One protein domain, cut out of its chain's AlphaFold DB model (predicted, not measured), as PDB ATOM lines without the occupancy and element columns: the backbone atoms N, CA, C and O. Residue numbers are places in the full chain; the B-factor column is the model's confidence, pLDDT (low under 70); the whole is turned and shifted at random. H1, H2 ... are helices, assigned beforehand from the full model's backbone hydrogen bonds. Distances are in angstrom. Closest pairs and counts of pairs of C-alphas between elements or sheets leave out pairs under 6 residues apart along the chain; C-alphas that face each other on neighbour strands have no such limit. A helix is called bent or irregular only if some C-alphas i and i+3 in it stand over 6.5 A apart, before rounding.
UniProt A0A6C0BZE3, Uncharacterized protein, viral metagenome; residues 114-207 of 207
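This is residues 114 to 207 of the 207 residues of an uncharacterized protein of viral metagenome (UniProt A0A6C0BZE3). A long, kinked helix, H1, makes the longest axis of a rod, and its residues 114 to 142 stick out as a free arm; H3 folds back opposite ways beside the last part of H1, while short H2 and the loop of residues 168 to 179 make the turn at the far end. The printed part has 94 residues with three named helices, in the order H1, H2, H3, and no named strand; the class is all helix. The whole is extended, with a radius of gyration of the C-alphas of 23.1 A and spans of 83 by 20 by 20 A.

H1, residues 114 to 156, runs 62.7 A from C-alpha 114 at (111.933, 40.325, 28.823) to C-alpha 156 at (76.871, 8.984, -12.592). It has a kink of 30 degrees near residue 143. It is neither bent nor irregular, but only just: C-alphas 141 and 144 are 6.3 A apart. H3, residues 180 to 206, runs 39.3 A and ends with C-alpha 206 at (81.597, 33.768, 3.521). H2, residues 158 to 167, is 14.1 A long.

H1 touches H3 with residues 148 to 155 alone, and H3 touches H1 with residues 190 to 194 alone; the closest C-alphas, of Leu 151 and Phe 194, are 7.0 A apart. Their tilt is shallow, 28 degrees, opposite ways. H1 and H2 are close but not clearly touching, with the closest C-alphas, of Phe 155 and Gln 161, 7.0 A apart, at a steep tilt of 60 degrees, the same way. H2 and H3 are near each other, with 6 pairs of C-alphas within 10 A. Every O i to N i+4 pair is within hydrogen-bond range in H2 and H3, and 37 of 39 in H1.

The C-alphas farthest apart, of Glu 114 and Lys 174, are 82.8 A apart. Residues 202 to 207 also stand free, of which 202 to 206 belong to H3. The printed part has no cut; the link H1 to H2 is tight and the link H2 to H3 is long. Mean pLDDT of the printed part is 81.5, with residues 114 to 121, 127 to 129, 171, 173 to 176 and 207 under 70.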
ATOM      1  N   GLU A 114     113.277  40.185  29.398       54.94
ATOM      2  CA  GLU A 114     111.933  40.325  28.823       54.94
ATOM      3  C   GLU A 114     111.901  40.034  27.312       54.94
ATOM      4  O   GLU A 114     110.868  39.605  26.800       54.94
ATOM      5  N   GLU A 115     113.025  40.160  26.596       55.75
ATOM      6  CA  GLU A 115     113.081  39.809  25.172       55.75
ATOM      7  C   GLU A 115     112.931  38.300  24.936       55.75
ATOM      8  O   GLU A 115     112.283  37.913  23.966       55.75
ATOM      9  N   GLU A 116     113.442  37.425  25.811       58.53
ATOM     10  CA  GLU A 116     113.197  35.976  25.692       58.53
ATOM     11  C   GLU A 116     111.726  35.628  25.955       58.53
ATOM     12  O   GLU A 116     111.163  34.744  25.306       58.53
ATOM     13  N   THR A 117     111.071  36.373  26.848       65.25
ATOM     14  CA  THR A 117     109.657  36.183  27.207       65.25
ATOM     15  C   THR A 117     108.722  36.674  26.093       65.25
ATOM     16  O   THR A 117     107.759  36.001  25.730       65.25
ATOM     17  N   VAL A 118     109.038  37.814  25.471       65.56
ATOM     18  CA  VAL A 118     108.282  38.343  24.326       65.56
ATOM     19  C   VAL A 118     108.527  37.498  23.076       65.56
ATOM     20  O   VAL A 118     107.573  37.114  22.403       65.56
ATOM     21  N   ASN A 119     109.777  37.123  22.783       68.12
ATOM     22  CA  ASN A 119     110.083  36.260  21.641       68.12
ATOM     23  C   ASN A 119     109.475  34.858  21.786       68.12
ATOM     24  O   ASN A 119     109.037  34.291  20.785       68.12
ATOM     25  N   SER A 120     109.412  34.290  22.994       68.81
ATOM     26  CA  SER A 120     108.747  32.998  23.224       68.81
ATOM     27  C   SER A 120     107.230  33.089  23.057       68.81
ATOM     28  O   SER A 120     106.672  32.266  22.332       68.81
ATOM     29  N   ALA A 121     106.578  34.125  23.594       69.69
ATOM     30  CA  ALA A 121     105.147  34.362  23.387       69.69
ATOM     31  C   ALA A 121     104.796  34.618  21.906       69.69
ATOM     32  O   ALA A 121     103.788  34.124  21.395       69.69
ATOM     33  N   ILE A 122     105.645  35.350  21.181       74.38
ATOM     34  CA  ILE A 122     105.507  35.570  19.735       74.38
ATOM     35  C   ILE A 122     105.674  34.247  18.977       74.38
ATOM     36  O   ILE A 122     104.861  33.913  18.117       74.38
ATOM     37  N   LYS A 123     106.697  33.455  19.309       77.00
ATOM     38  CA  LYS A 123     106.979  32.166  18.663       77.00
ATOM     39  C   LYS A 123     105.863  31.144  18.886       77.00
ATOM     40  O   LYS A 123     105.569  30.391  17.962       77.00
ATOM     41  N   GLU A 124     105.235  31.150  20.060       73.38
ATOM     42  CA  GLU A 124     104.080  30.308  20.387       73.38
ATOM     43  C   GLU A 124     102.829  30.713  19.591       73.38
ATOM     44  O   GLU A 124     102.169  29.862  18.991       73.38
ATOM     45  N   ASN A 125     102.553  32.017  19.464       70.06
ATOM     46  CA  ASN A 125     101.490  32.511  18.581       70.06
ATOM     47  C   ASN A 125     101.744  32.126  17.117       70.06
ATOM     48  O   ASN A 125     100.846  31.615  16.450       70.06
ATOM     49  N   PHE A 126     102.979  32.270  16.627       72.19
ATOM     50  CA  PHE A 126     103.341  31.850  15.272       72.19
ATOM     51  C   PHE A 126     103.272  30.332  15.069       72.19
ATOM     52  O   PHE A 126     102.978  29.893  13.958       72.19
ATOM     53  N   SER A 127     103.561  29.500  16.076       68.56
ATOM     54  CA  SER A 127     103.419  28.044  15.937       68.56
ATOM     55  C   SER A 127     101.961  27.607  15.922       68.56
ATOM     56  O   SER A 127     101.605  26.750  15.117       68.56
ATOM     57  N   ASN A 128     101.122  28.228  16.753       67.38
ATOM     58  CA  ASN A 128      99.694  27.926  16.821       67.38
ATOM     59  C   ASN A 128      98.981  28.386  15.541       67.38
ATOM     60  O   ASN A 128      98.222  27.617  14.951       67.38
ATOM     61  N   GLN A 129      99.325  29.574  15.038       68.88
ATOM     62  CA  GLN A 129      98.813  30.100  13.773       68.88
ATOM     63  C   GLN A 129      99.253  29.238  12.580       68.88
ATOM     64  O   GLN A 129      98.436  28.838  11.766       68.88
ATOM     65  N   LYS A 130     100.507  28.765  12.546       70.62
ATOM     66  CA  LYS A 130     100.956  27.829  11.497       70.62
ATOM     67  C   LYS A 130     100.174  26.518  11.466       70.62
ATOM     68  O   LYS A 130     100.095  25.902  10.408       70.62
ATOM     69  N   THR A 131      99.674  26.031  12.601       72.25
ATOM     70  CA  THR A 131      98.868  24.801  12.611       72.25
ATOM     71  C   THR A 131      97.445  25.033  12.125       72.25
ATOM     72  O   THR A 131      96.943  24.184  11.392       72.25
ATOM     73  N   THR A 132      96.828  26.169  12.461       76.12
ATOM     74  CA  THR A 132      95.501  26.537  11.945       76.12
ATOM     75  C   THR A 132      95.570  26.842  10.454       76.12
ATOM     76  O   THR A 132      94.846  26.223   9.683       76.12
ATOM     77  N   ASP A 133      96.556  27.633  10.027       82.62
ATOM     78  CA  ASP A 133      96.750  28.011   8.624       82.62
ATOM     79  C   ASP A 133      96.981  26.784   7.731       82.62
ATOM     80  O   ASP A 133      96.524  26.730   6.593       82.62
ATOM     81  N   ARG A 134      97.674  25.755   8.245       85.56
ATOM     82  CA  ARG A 134      97.881  24.493   7.516       85.56
ATOM     83  C   ARG A 134      96.598  23.690   7.343       85.56
ATOM     84  O   ARG A 134      96.442  23.048   6.310       85.56
ATOM     85  N   LEU A 135      95.728  23.662   8.353       85.00
ATOM     86  CA  LEU A 135      94.450  22.956   8.261       85.00
ATOM     87  C   LEU A 135      93.495  23.687   7.319       85.00
ATOM     88  O   LEU A 135      92.855  23.030   6.503       85.00
ATOM     89  N   ASP A 136      93.476  25.016   7.378       85.75
ATOM     90  CA  ASP A 136      92.678  25.853   6.483       85.75
ATOM     91  C   ASP A 136      93.153  25.697   5.032       85.75
ATOM     92  O   ASP A 136      92.357  25.401   4.142       85.75
ATOM     93  N   GLN A 137      94.468  25.744   4.797       86.94
ATOM     94  CA  GLN A 137      95.048  25.516   3.473       86.94
ATOM     95  C   GLN A 137      94.739  24.109   2.930       86.94
ATOM     96  O   GLN A 137      94.404  23.953   1.756       86.94
ATOM     97  N   LEU A 138      94.821  23.076   3.776       87.62
ATOM     98  CA  LEU A 138      94.457  21.709   3.389       87.62
ATOM     99  C   LEU A 138      92.966  21.577   3.075       87.62
ATOM    100  O   LEU A 138      92.595  20.820   2.176       87.62
ATOM    101  N   TYR A 139      92.114  22.284   3.816       86.94
ATOM    102  CA  TYR A 139      90.681  22.299   3.566       86.94
ATOM    103  C   TYR A 139      90.380  22.910   2.197       86.94
ATOM    104  O   TYR A 139      89.709  22.266   1.391       86.94
ATOM    105  N   GLU A 140      90.951  24.079   1.894       85.75
ATOM    106  CA  GLU A 140      90.809  24.726   0.585       85.75
ATOM    107  C   GLU A 140      91.299  23.828  -0.564       85.75
ATOM    108  O   GLU A 140      90.643  23.718  -1.604       85.75
ATOM    109  N   GLU A 141      92.424  23.131  -0.372       88.19
ATOM    110  CA  GLU A 141      93.020  22.274  -1.400       88.19
ATOM    111  C   GLU A 141      92.213  20.986  -1.646       88.19
ATOM    112  O   GLU A 141      92.031  20.579  -2.796       88.19
ATOM    113  N   ILE A 142      91.689  20.344  -0.592       91.31
ATOM    114  CA  ILE A 142      90.937  19.078  -0.692       91.31
ATOM    115  C   ILE A 142      89.469  19.302  -1.073       91.31
ATOM    116  O   ILE A 142      88.845  18.431  -1.692       91.31
ATOM    117  N   GLN A 143      88.897  20.460  -0.755       90.12
ATOM    118  CA  GLN A 143      87.501  20.772  -1.046       90.12
ATOM    119  C   GLN A 143      87.180  20.643  -2.538       90.12
ATOM    120  O   GLN A 143      86.184  20.015  -2.899       90.12
ATOM    121  N   LEU A 144      88.039  21.176  -3.413       89.94
ATOM    122  CA  LEU A 144      87.843  21.131  -4.863       89.94
ATOM    123  C   LEU A 144      87.786  19.691  -5.428       89.94
ATOM    124  O   LEU A 144      86.792  19.356  -6.085       89.94
ATOM    125  N   PRO A 145      88.781  18.806  -5.200       92.38
ATOM    126  CA  PRO A 145      88.729  17.433  -5.692       92.38
ATOM    127  C   PRO A 145      87.571  16.636  -5.079       92.38
ATOM    128  O   PRO A 145      86.926  15.869  -5.797       92.38
ATOM    129  N   VAL A 146      87.243  16.848  -3.799       92.88
ATOM    130  CA  VAL A 146      86.086  16.200  -3.157       92.88
ATOM    131  C   VAL A 146      84.773  16.648  -3.801       92.88
ATOM    132  O   VAL A 146      83.919  15.811  -4.099       92.88
ATOM    133  N   LEU A 147      84.618  17.943  -4.085       91.50
ATOM    134  CA  LEU A 147      83.436  18.490  -4.750       91.50
ATOM    135  C   LEU A 147      83.262  17.893  -6.153       91.50
ATOM    136  O   LEU A 147      82.162  17.481  -6.520       91.50
ATOM    137  N   ILE A 148      84.349  17.802  -6.924       93.38
ATOM    138  CA  ILE A 148      84.339  17.210  -8.268       93.38
ATOM    139  C   ILE A 148      83.973  15.724  -8.198       93.38
ATOM    140  O   ILE A 148      83.153  15.269  -8.997       93.38
ATOM    141  N   MET A 149      84.519  14.973  -7.235       94.44
ATOM    142  CA  MET A 149      84.158  13.568  -7.019       94.44
ATOM    143  C   MET A 149      82.678  13.403  -6.670       94.44
ATOM    144  O   MET A 149      82.000  12.568  -7.271       94.44
ATOM    145  N   LEU A 150      82.160  14.208  -5.741       93.31
ATOM    146  CA  LEU A 150      80.757  14.166  -5.335       93.31
ATOM    147  C   LEU A 150      79.829  14.506  -6.505       93.31
ATOM    148  O   LEU A 150      78.865  13.787  -6.771       93.31
ATOM    149  N   LEU A 151      80.133  15.575  -7.239       93.00
ATOM    150  CA  LEU A 151      79.348  15.986  -8.396       93.00
ATOM    151  C   LEU A 151      79.376  14.924  -9.498       93.00
ATOM    152  O   LEU A 151      78.332  14.599 -10.071       93.00
ATOM    153  N   PHE A 152      80.550  14.360  -9.782       92.94
ATOM    154  CA  PHE A 152      80.699  13.274 -10.746       92.94
ATOM    155  C   PHE A 152      79.870  12.062 -10.330       92.94
ATOM    156  O   PHE A 152      79.135  11.511 -11.149       92.94
ATOM    157  N   PHE A 153      79.918  11.691  -9.052       93.44
ATOM    158  CA  PHE A 153      79.140  10.590  -8.501       93.44
ATOM    159  C   PHE A 153      77.631  10.818  -8.651       93.44
ATOM    160  O   PHE A 153      76.920   9.935  -9.132       93.44
ATOM    161  N   ILE A 154      77.140  12.022  -8.338       91.06
ATOM    162  CA  ILE A 154      75.732  12.394  -8.535       91.06
ATOM    163  C   ILE A 154      75.347  12.299 -10.016       91.06
ATOM    164  O   ILE A 154      74.318  11.714 -10.345       91.06
ATOM    165  N   PHE A 155      76.172  12.811 -10.931       89.19
ATOM    166  CA  PHE A 155      75.910  12.700 -12.370       89.19
ATOM    167  C   PHE A 155      75.978  11.260 -12.886       89.19
ATOM    168  O   PHE A 155      75.314  10.928 -13.872       89.19
ATOM    169  N   GLN A 156      76.768  10.398 -12.250       89.12
ATOM    170  CA  GLN A 156      76.871   8.984 -12.592       89.12
ATOM    171  C   GLN A 156      75.664   8.175 -12.097       89.12
ATOM    172  O   GLN A 156      75.395   7.100 -12.636       89.12
ATOM    173  N   MET A 157      74.893   8.694 -11.132       90.81
ATOM    174  CA  MET A 157      73.711   8.006 -10.619       90.81
ATOM    175  C   MET A 157      72.702   7.692 -11.736       90.81
ATOM    176  O   MET A 157      72.326   8.581 -12.513       90.81
ATOM    177  N   PRO A 158      72.162   6.459 -11.774       85.88
ATOM    178  CA  PRO A 158      71.180   6.057 -12.779       85.88
ATOM    179  C   PRO A 158      69.903   6.903 -12.706       85.88
ATOM    180  O   PRO A 158      69.294   7.179 -13.736       85.88
ATOM    181  N   PHE A 159      69.534   7.388 -11.516       88.75
ATOM    182  CA  PHE A 159      68.401   8.296 -11.331       88.75
ATOM    183  C   PHE A 159      68.569   9.606 -12.112       88.75
ATOM    184  O   PHE A 159      67.660  10.008 -12.837       88.75
ATOM    185  N   VAL A 160      69.738  10.248 -12.016       86.38
ATOM    186  CA  VAL A 160      70.024  11.510 -12.716       86.38
ATOM    187  C   VAL A 160      70.063  11.280 -14.222       86.38
ATOM    188  O   VAL A 160      69.450  12.036 -14.973       86.38
ATOM    189  N   GLN A 161      70.691  10.188 -14.665       82.69
ATOM    190  CA  GLN A 161      70.690   9.792 -16.076       82.69
ATOM    191  C   GLN A 161      69.268   9.565 -16.609       82.69
ATOM    192  O   GLN A 161      68.941   9.999 -17.712       82.69
ATOM    193  N   MET A 162      68.403   8.926 -15.820       84.12
ATOM    194  CA  MET A 162      67.014   8.677 -16.198       84.12
ATOM    195  C   MET A 162      66.206   9.976 -16.264       84.12
ATOM    196  O   MET A 162      65.500  10.205 -17.241       84.12
ATOM    197  N   LYS A 163      66.365  10.876 -15.287       84.75
ATOM    198  CA  LYS A 163      65.727  12.201 -15.306       84.75
ATOM    199  C   LYS A 163      66.201  13.058 -16.473       84.75
ATOM    200  O   LYS A 163      65.379  13.732 -17.090       84.75
ATOM    201  N   LEU A 164      67.484  12.995 -16.818       81.75
ATOM    202  CA  LEU A 164      68.027  13.706 -17.970       81.75
ATOM    203  C   LEU A 164      67.422  13.183 -19.284       81.75
ATOM    204  O   LEU A 164      67.010  13.985 -20.118       81.75
ATOM    205  N   LYS A 165      67.275  11.856 -19.424       77.19
ATOM    206  CA  LYS A 165      66.575  11.215 -20.555       77.19
ATOM    207  C   LYS A 165      65.113  11.635 -20.667       77.19
ATOM    208  O   LYS A 165      64.645  11.912 -21.765       77.19
ATOM    209  N   THR A 166      64.400  11.702 -19.545       80.31
ATOM    210  CA  THR A 166      62.987  12.107 -19.524       80.31
ATOM    211  C   THR A 166      62.798  13.597 -19.806       80.31
ATOM    212  O   THR A 166      61.851  13.966 -20.492       80.31
ATOM    213  N   THR A 167      63.681  14.455 -19.291       81.06
ATOM    214  CA  THR A 167      63.553  15.917 -19.423       81.06
ATOM    215  C   THR A 167      63.960  16.390 -20.815       81.06
ATOM    216  O   THR A 167      63.362  17.317 -21.353       81.06
ATOM    217  N   LEU A 168      64.968  15.751 -21.415       77.88
ATOM    218  CA  LEU A 168      65.531  16.151 -22.704       77.88
ATOM    219  C   LEU A 168      65.588  14.964 -23.681       77.88
ATOM    220  O   LEU A 168      66.674  14.563 -24.113       77.88
ATOM    221  N   PRO A 169      64.424  14.414 -24.082       71.81
ATOM    222  CA  PRO A 169      64.355  13.231 -24.944       71.81
ATOM    223  C   PRO A 169      64.947  13.479 -26.338       71.81
ATOM    224  O   PRO A 169      65.407  12.544 -26.982       71.81
ATOM    225  N   SER A 170      65.010  14.741 -26.783       71.50
ATOM    226  CA  SER A 170      65.578  15.147 -28.078       71.50
ATOM    227  C   SER A 170      67.076  14.849 -28.239       71.50
ATOM    228  O   SER A 170      67.571  14.883 -29.362       71.50
ATOM    229  N   LEU A 171      67.815  14.607 -27.151       69.69
ATOM    230  CA  LEU A 171      69.259  14.336 -27.204       69.69
ATOM    231  C   LEU A 171      69.605  12.843 -27.136       69.69
ATOM    232  O   LEU A 171      70.778  12.463 -27.237       69.69
ATOM    233  N   PHE A 172      68.592  11.991 -27.005       70.00
ATOM    234  CA  PHE A 172      68.745  10.546 -27.000       70.00
ATOM    235  C   PHE A 172      68.240   9.977 -28.320       70.00
ATOM    236  O   PHE A 172      67.222  10.406 -28.862       70.00
ATOM    237  N   MET A 173      68.982   9.013 -28.864       67.50
ATOM    238  CA  MET A 173      68.514   8.252 -30.016       67.50
ATOM    239  C   MET A 173      67.257   7.465 -29.640       67.50
ATOM    240  O   MET A 173      67.068   7.108 -28.475       67.50
ATOM    241  N   LYS A 174      66.422   7.138 -30.638       64.12
ATOM    242  CA  LYS A 174      65.270   6.232 -30.457       64.12
ATOM    243  C   LYS A 174      65.668   4.885 -29.832       64.12
ATOM    244  O   LYS A 174      64.846   4.276 -29.161       64.12
ATOM    245  N   ASP A 175      66.935   4.494 -29.971       61.66
ATOM    246  CA  ASP A 175      67.526   3.278 -29.400       61.66
ATOM    247  C   ASP A 175      67.896   3.404 -27.906       61.66
ATOM    248  O   ASP A 175      68.455   2.486 -27.313       61.66
ATOM    249  N   GLY A 176      67.628   4.551 -27.271       65.50
ATOM    250  CA  GLY A 176      67.854   4.776 -25.839       65.50
ATOM    251  C   GLY A 176      69.297   5.121 -25.451       65.50
ATOM    252  O   GLY A 176      69.540   5.471 -24.289       65.50
ATOM    253  N   ASN A 177      70.244   5.089 -26.393       75.31
ATOM    254  CA  ASN A 177      71.631   5.511 -26.184       75.31
ATOM    255  C   ASN A 177      71.802   7.033 -26.371       75.31
ATOM    256  O   ASN A 177      71.121   7.634 -27.210       75.31
ATOM    257  N   PRO A 178      72.685   7.694 -25.593       73.38
ATOM    258  CA  PRO A 178      72.981   9.109 -25.791       73.38
ATOM    259  C   PRO A 178      73.638   9.325 -27.155       73.38
ATOM    260  O   PRO A 178      74.577   8.618 -27.517       73.38
ATOM    261  N   THR A 179      73.171  10.327 -27.899       82.00
ATOM    262  CA  THR A 179      73.891  10.797 -29.093       82.00
ATOM    263  C   THR A 179      75.158  11.550 -28.690       82.00
ATOM    264  O   THR A 179      75.307  11.938 -27.528       82.00
ATOM    265  N   LEU A 180      76.047  11.839 -29.647       82.81
ATOM    266  CA  LEU A 180      77.175  12.756 -29.424       82.81
ATOM    267  C   LEU A 180      76.704  14.075 -28.783       82.81
ATOM    268  O   LEU A 180      77.289  14.527 -27.803       82.81
ATOM    269  N   SER A 181      75.586  14.631 -29.257       83.00
ATOM    270  CA  SER A 181      74.955  15.821 -28.674       83.00
ATOM    271  C   SER A 181      74.517  15.607 -27.221       83.00
ATOM    272  O   SER A 181      74.657  16.508 -26.398       83.00
ATOM    273  N   GLY A 182      74.031  14.412 -26.873       84.44
ATOM    274  CA  GLY A 182      73.701  14.035 -25.496       84.44
ATOM    275  C   GLY A 182      74.924  13.992 -24.578       84.44
ATOM    276  O   GLY A 182      74.847  14.460 -23.442       84.44
ATOM    277  N   TYR A 183      76.067  13.508 -25.071       85.00
ATOM    278  CA  TYR A 183      77.329  13.580 -24.331       85.00
ATOM    279  C   TYR A 183      77.810  15.025 -24.161       85.00
ATOM    280  O   TYR A 183      78.148  15.410 -23.044       85.00
ATOM    281  N   VAL A 184      77.761  15.843 -25.217       88.62
ATOM    282  CA  VAL A 184      78.130  17.270 -25.154       88.62
ATOM    283  C   VAL A 184      77.254  18.018 -24.149       88.62
ATOM    284  O   VAL A 184      77.761  18.730 -23.282       88.62
ATOM    285  N   LEU A 185      75.940  17.805 -24.183       86.88
ATOM    286  CA  LEU A 185      75.043  18.413 -23.211       86.88
ATOM    287  C   LEU A 185      75.320  17.914 -21.789       86.88
ATOM    288  O   LEU A 185      75.345  18.719 -20.863       86.88
ATOM    289  N   LYS A 186      75.557  16.610 -21.598       85.81
ATOM    290  CA  LYS A 186      75.924  16.057 -20.286       85.81
ATOM    291  C   LYS A 186      77.191  16.730 -19.746       85.81
ATOM    292  O   LYS A 186      77.222  17.073 -18.568       85.81
ATOM    293  N   THR A 187      78.196  16.968 -20.592       90.38
ATOM    294  CA  THR A 187      79.412  17.698 -20.196       90.38
ATOM    295  C   THR A 187      79.142  19.170 -19.888       90.38
ATOM    296  O   THR A 187      79.665  19.684 -18.903       90.38
ATOM    297  N   ALA A 188      78.270  19.835 -20.652       92.06
ATOM    298  CA  ALA A 188      77.882  21.221 -20.396       92.06
ATOM    299  C   ALA A 188      77.115  21.365 -19.071       92.06
ATOM    300  O   ALA A 188      77.418  22.247 -18.274       92.06
ATOM    301  N   LEU A 189      76.166  20.464 -18.797       90.25
ATOM    302  CA  LEU A 189      75.418  20.422 -17.538       90.25
ATOM    303  C   LEU A 189      76.317  20.111 -16.344       90.25
ATOM    304  O   LEU A 189      76.129  20.692 -15.281       90.25
ATOM    305  N   PHE A 190      77.297  19.224 -16.518       92.88
ATOM    306  CA  PHE A 190      78.294  18.953 -15.491       92.88
ATOM    307  C   PHE A 190      79.127  20.204 -15.186       92.88
ATOM    308  O   PHE A 190      79.249  20.580 -14.025       92.88
ATOM    309  N   GLY A 191      79.634  20.894 -16.214       92.88
ATOM    310  CA  GLY A 191      80.387  22.140 -16.040       92.88
ATOM    311  C   GLY A 191      79.558  23.255 -15.395       92.88
ATOM    312  O   GLY A 191      80.038  23.942 -14.496       92.88
ATOM    313  N   LEU A 192      78.291  23.395 -15.792       93.88
ATOM    314  CA  LEU A 192      77.372  24.381 -15.220       93.88
ATOM    315  C   LEU A 192      77.013  24.051 -13.763       93.88
ATOM    316  O   LEU A 192      77.004  24.938 -12.913       93.88
ATOM    317  N   GLY A 193      76.780  22.772 -13.459       93.31
ATOM    318  CA  GLY A 193      76.552  22.285 -12.098       93.31
ATOM    319  C   GLY A 193      77.776  22.464 -11.201       93.31
ATOM    320  O   GLY A 193      77.635  22.894 -10.060       93.31
ATOM    321  N   PHE A 194      78.975  22.211 -11.728       93.62
ATOM    322  CA  PHE A 194      80.236  22.458 -11.031       93.62
ATOM    323  C   PHE A 194      80.415  23.940 -10.712       93.62
ATOM    324  O   PHE A 194      80.677  24.284  -9.567       93.62
ATOM    325  N   TYR A 195      80.203  24.821 -11.691       93.19
ATOM    326  CA  TYR A 195      80.291  26.263 -11.476       93.19
ATOM    327  C   TYR A 195      79.289  26.753 -10.420       93.19
ATOM    328  O   TYR A 195      79.654  27.527  -9.533       93.19
ATOM    329  N   ALA A 196      78.043  26.269 -10.475       92.81
ATOM    330  CA  ALA A 196      77.013  26.609  -9.497       92.81
ATOM    331  C   ALA A 196      77.373  26.124  -8.083       92.81
ATOM    332  O   ALA A 196      77.251  26.890  -7.130       92.81
ATOM    333  N   LEU A 197      77.860  24.887  -7.945       91.25
ATOM    334  CA  LEU A 197      78.303  24.334  -6.662       91.25
ATOM    335  C   LEU A 197      79.539  25.045  -6.118       91.25
ATOM    336  O   LEU A 197      79.584  25.338  -4.930       91.25
ATOM    337  N   GLN A 198      80.507  25.374  -6.973       90.62
ATOM    338  CA  GLN A 198      81.692  26.133  -6.581       90.62
ATOM    339  C   GLN A 198      81.289  27.505  -6.032       90.62
ATOM    340  O   GLN A 198      81.734  27.903  -4.959       90.62
ATOM    341  N   LYS A 199      80.386  28.209  -6.730       89.81
ATOM    342  CA  LYS A 199      79.830  29.486  -6.262       89.81
ATOM    343  C   LYS A 199      79.064  29.340  -4.949       89.81
ATOM    344  O   LYS A 199      79.253  30.166  -4.063       89.81
ATOM    345  N   ALA A 200      78.231  28.308  -4.819       89.94
ATOM    346  CA  ALA A 200      77.487  28.040  -3.591       89.94
ATOM    347  C   ALA A 200      78.426  27.742  -2.416       89.94
ATOM    348  O   ALA A 200      78.183  28.216  -1.314       89.94
ATOM    349  N   SER A 201      79.512  27.007  -2.658       87.25
ATOM    350  CA  SER A 201      80.493  26.656  -1.634       87.25
ATOM    351  C   SER A 201      81.268  27.869  -1.127       87.25
ATOM    352  O   SER A 201      81.493  27.972   0.072       87.25
ATOM    353  N   VAL A 202      81.642  28.793  -2.016       85.75
ATOM    354  CA  VAL A 202      82.265  30.066  -1.621       85.75
ATOM    355  C   VAL A 202      81.268  30.929  -0.847       85.75
ATOM    356  O   VAL A 202      81.602  31.441   0.213       85.75
ATOM    357  N   TYR A 203      80.021  31.024  -1.321       88.12
ATOM    358  CA  TYR A 203      78.971  31.789  -0.642       88.12
ATOM    359  C   TYR A 203      78.663  31.263   0.771       88.12
ATOM    360  O   TYR A 203      78.450  32.056   1.679       88.12
ATOM    361  N   LEU A 204      78.667  29.939   0.969       83.75
ATOM    362  CA  LEU A 204      78.491  29.309   2.286       83.75
ATOM    363  C   LEU A 204      79.705  29.459   3.210       83.75
ATOM    364  O   LEU A 204      79.573  29.230   4.401       83.75
ATOM    365  N   SER A 205      80.887  29.741   2.661       79.31
ATOM    366  CA  SER A 205      82.098  29.960   3.456       79.31
ATOM    367  C   SER A 205      82.224  31.408   3.920       79.31
ATOM    368  O   SER A 205      82.933  31.679   4.884       79.31
ATOM    369  N   GLU A 206      81.589  32.338   3.206       75.31
ATOM    370  CA  GLU A 206      81.597  33.768   3.521       75.31
ATOM    371  C   GLU A 206      80.489  34.157   4.524       75.31
ATOM    372  O   GLU A 206      80.524  35.257   5.075       75.31
ATOM    373  N   TYR A 207      79.531  33.256   4.783       58.41
ATOM    374  CA  TYR A 207      78.414  33.434   5.718       58.41
ATOM    375  C   TYR A 207      78.429  32.380   6.827       58.41
ATOM    376  O   TYR A 207      78.317  32.770   8.012       58.41
TER     377      TYR A 207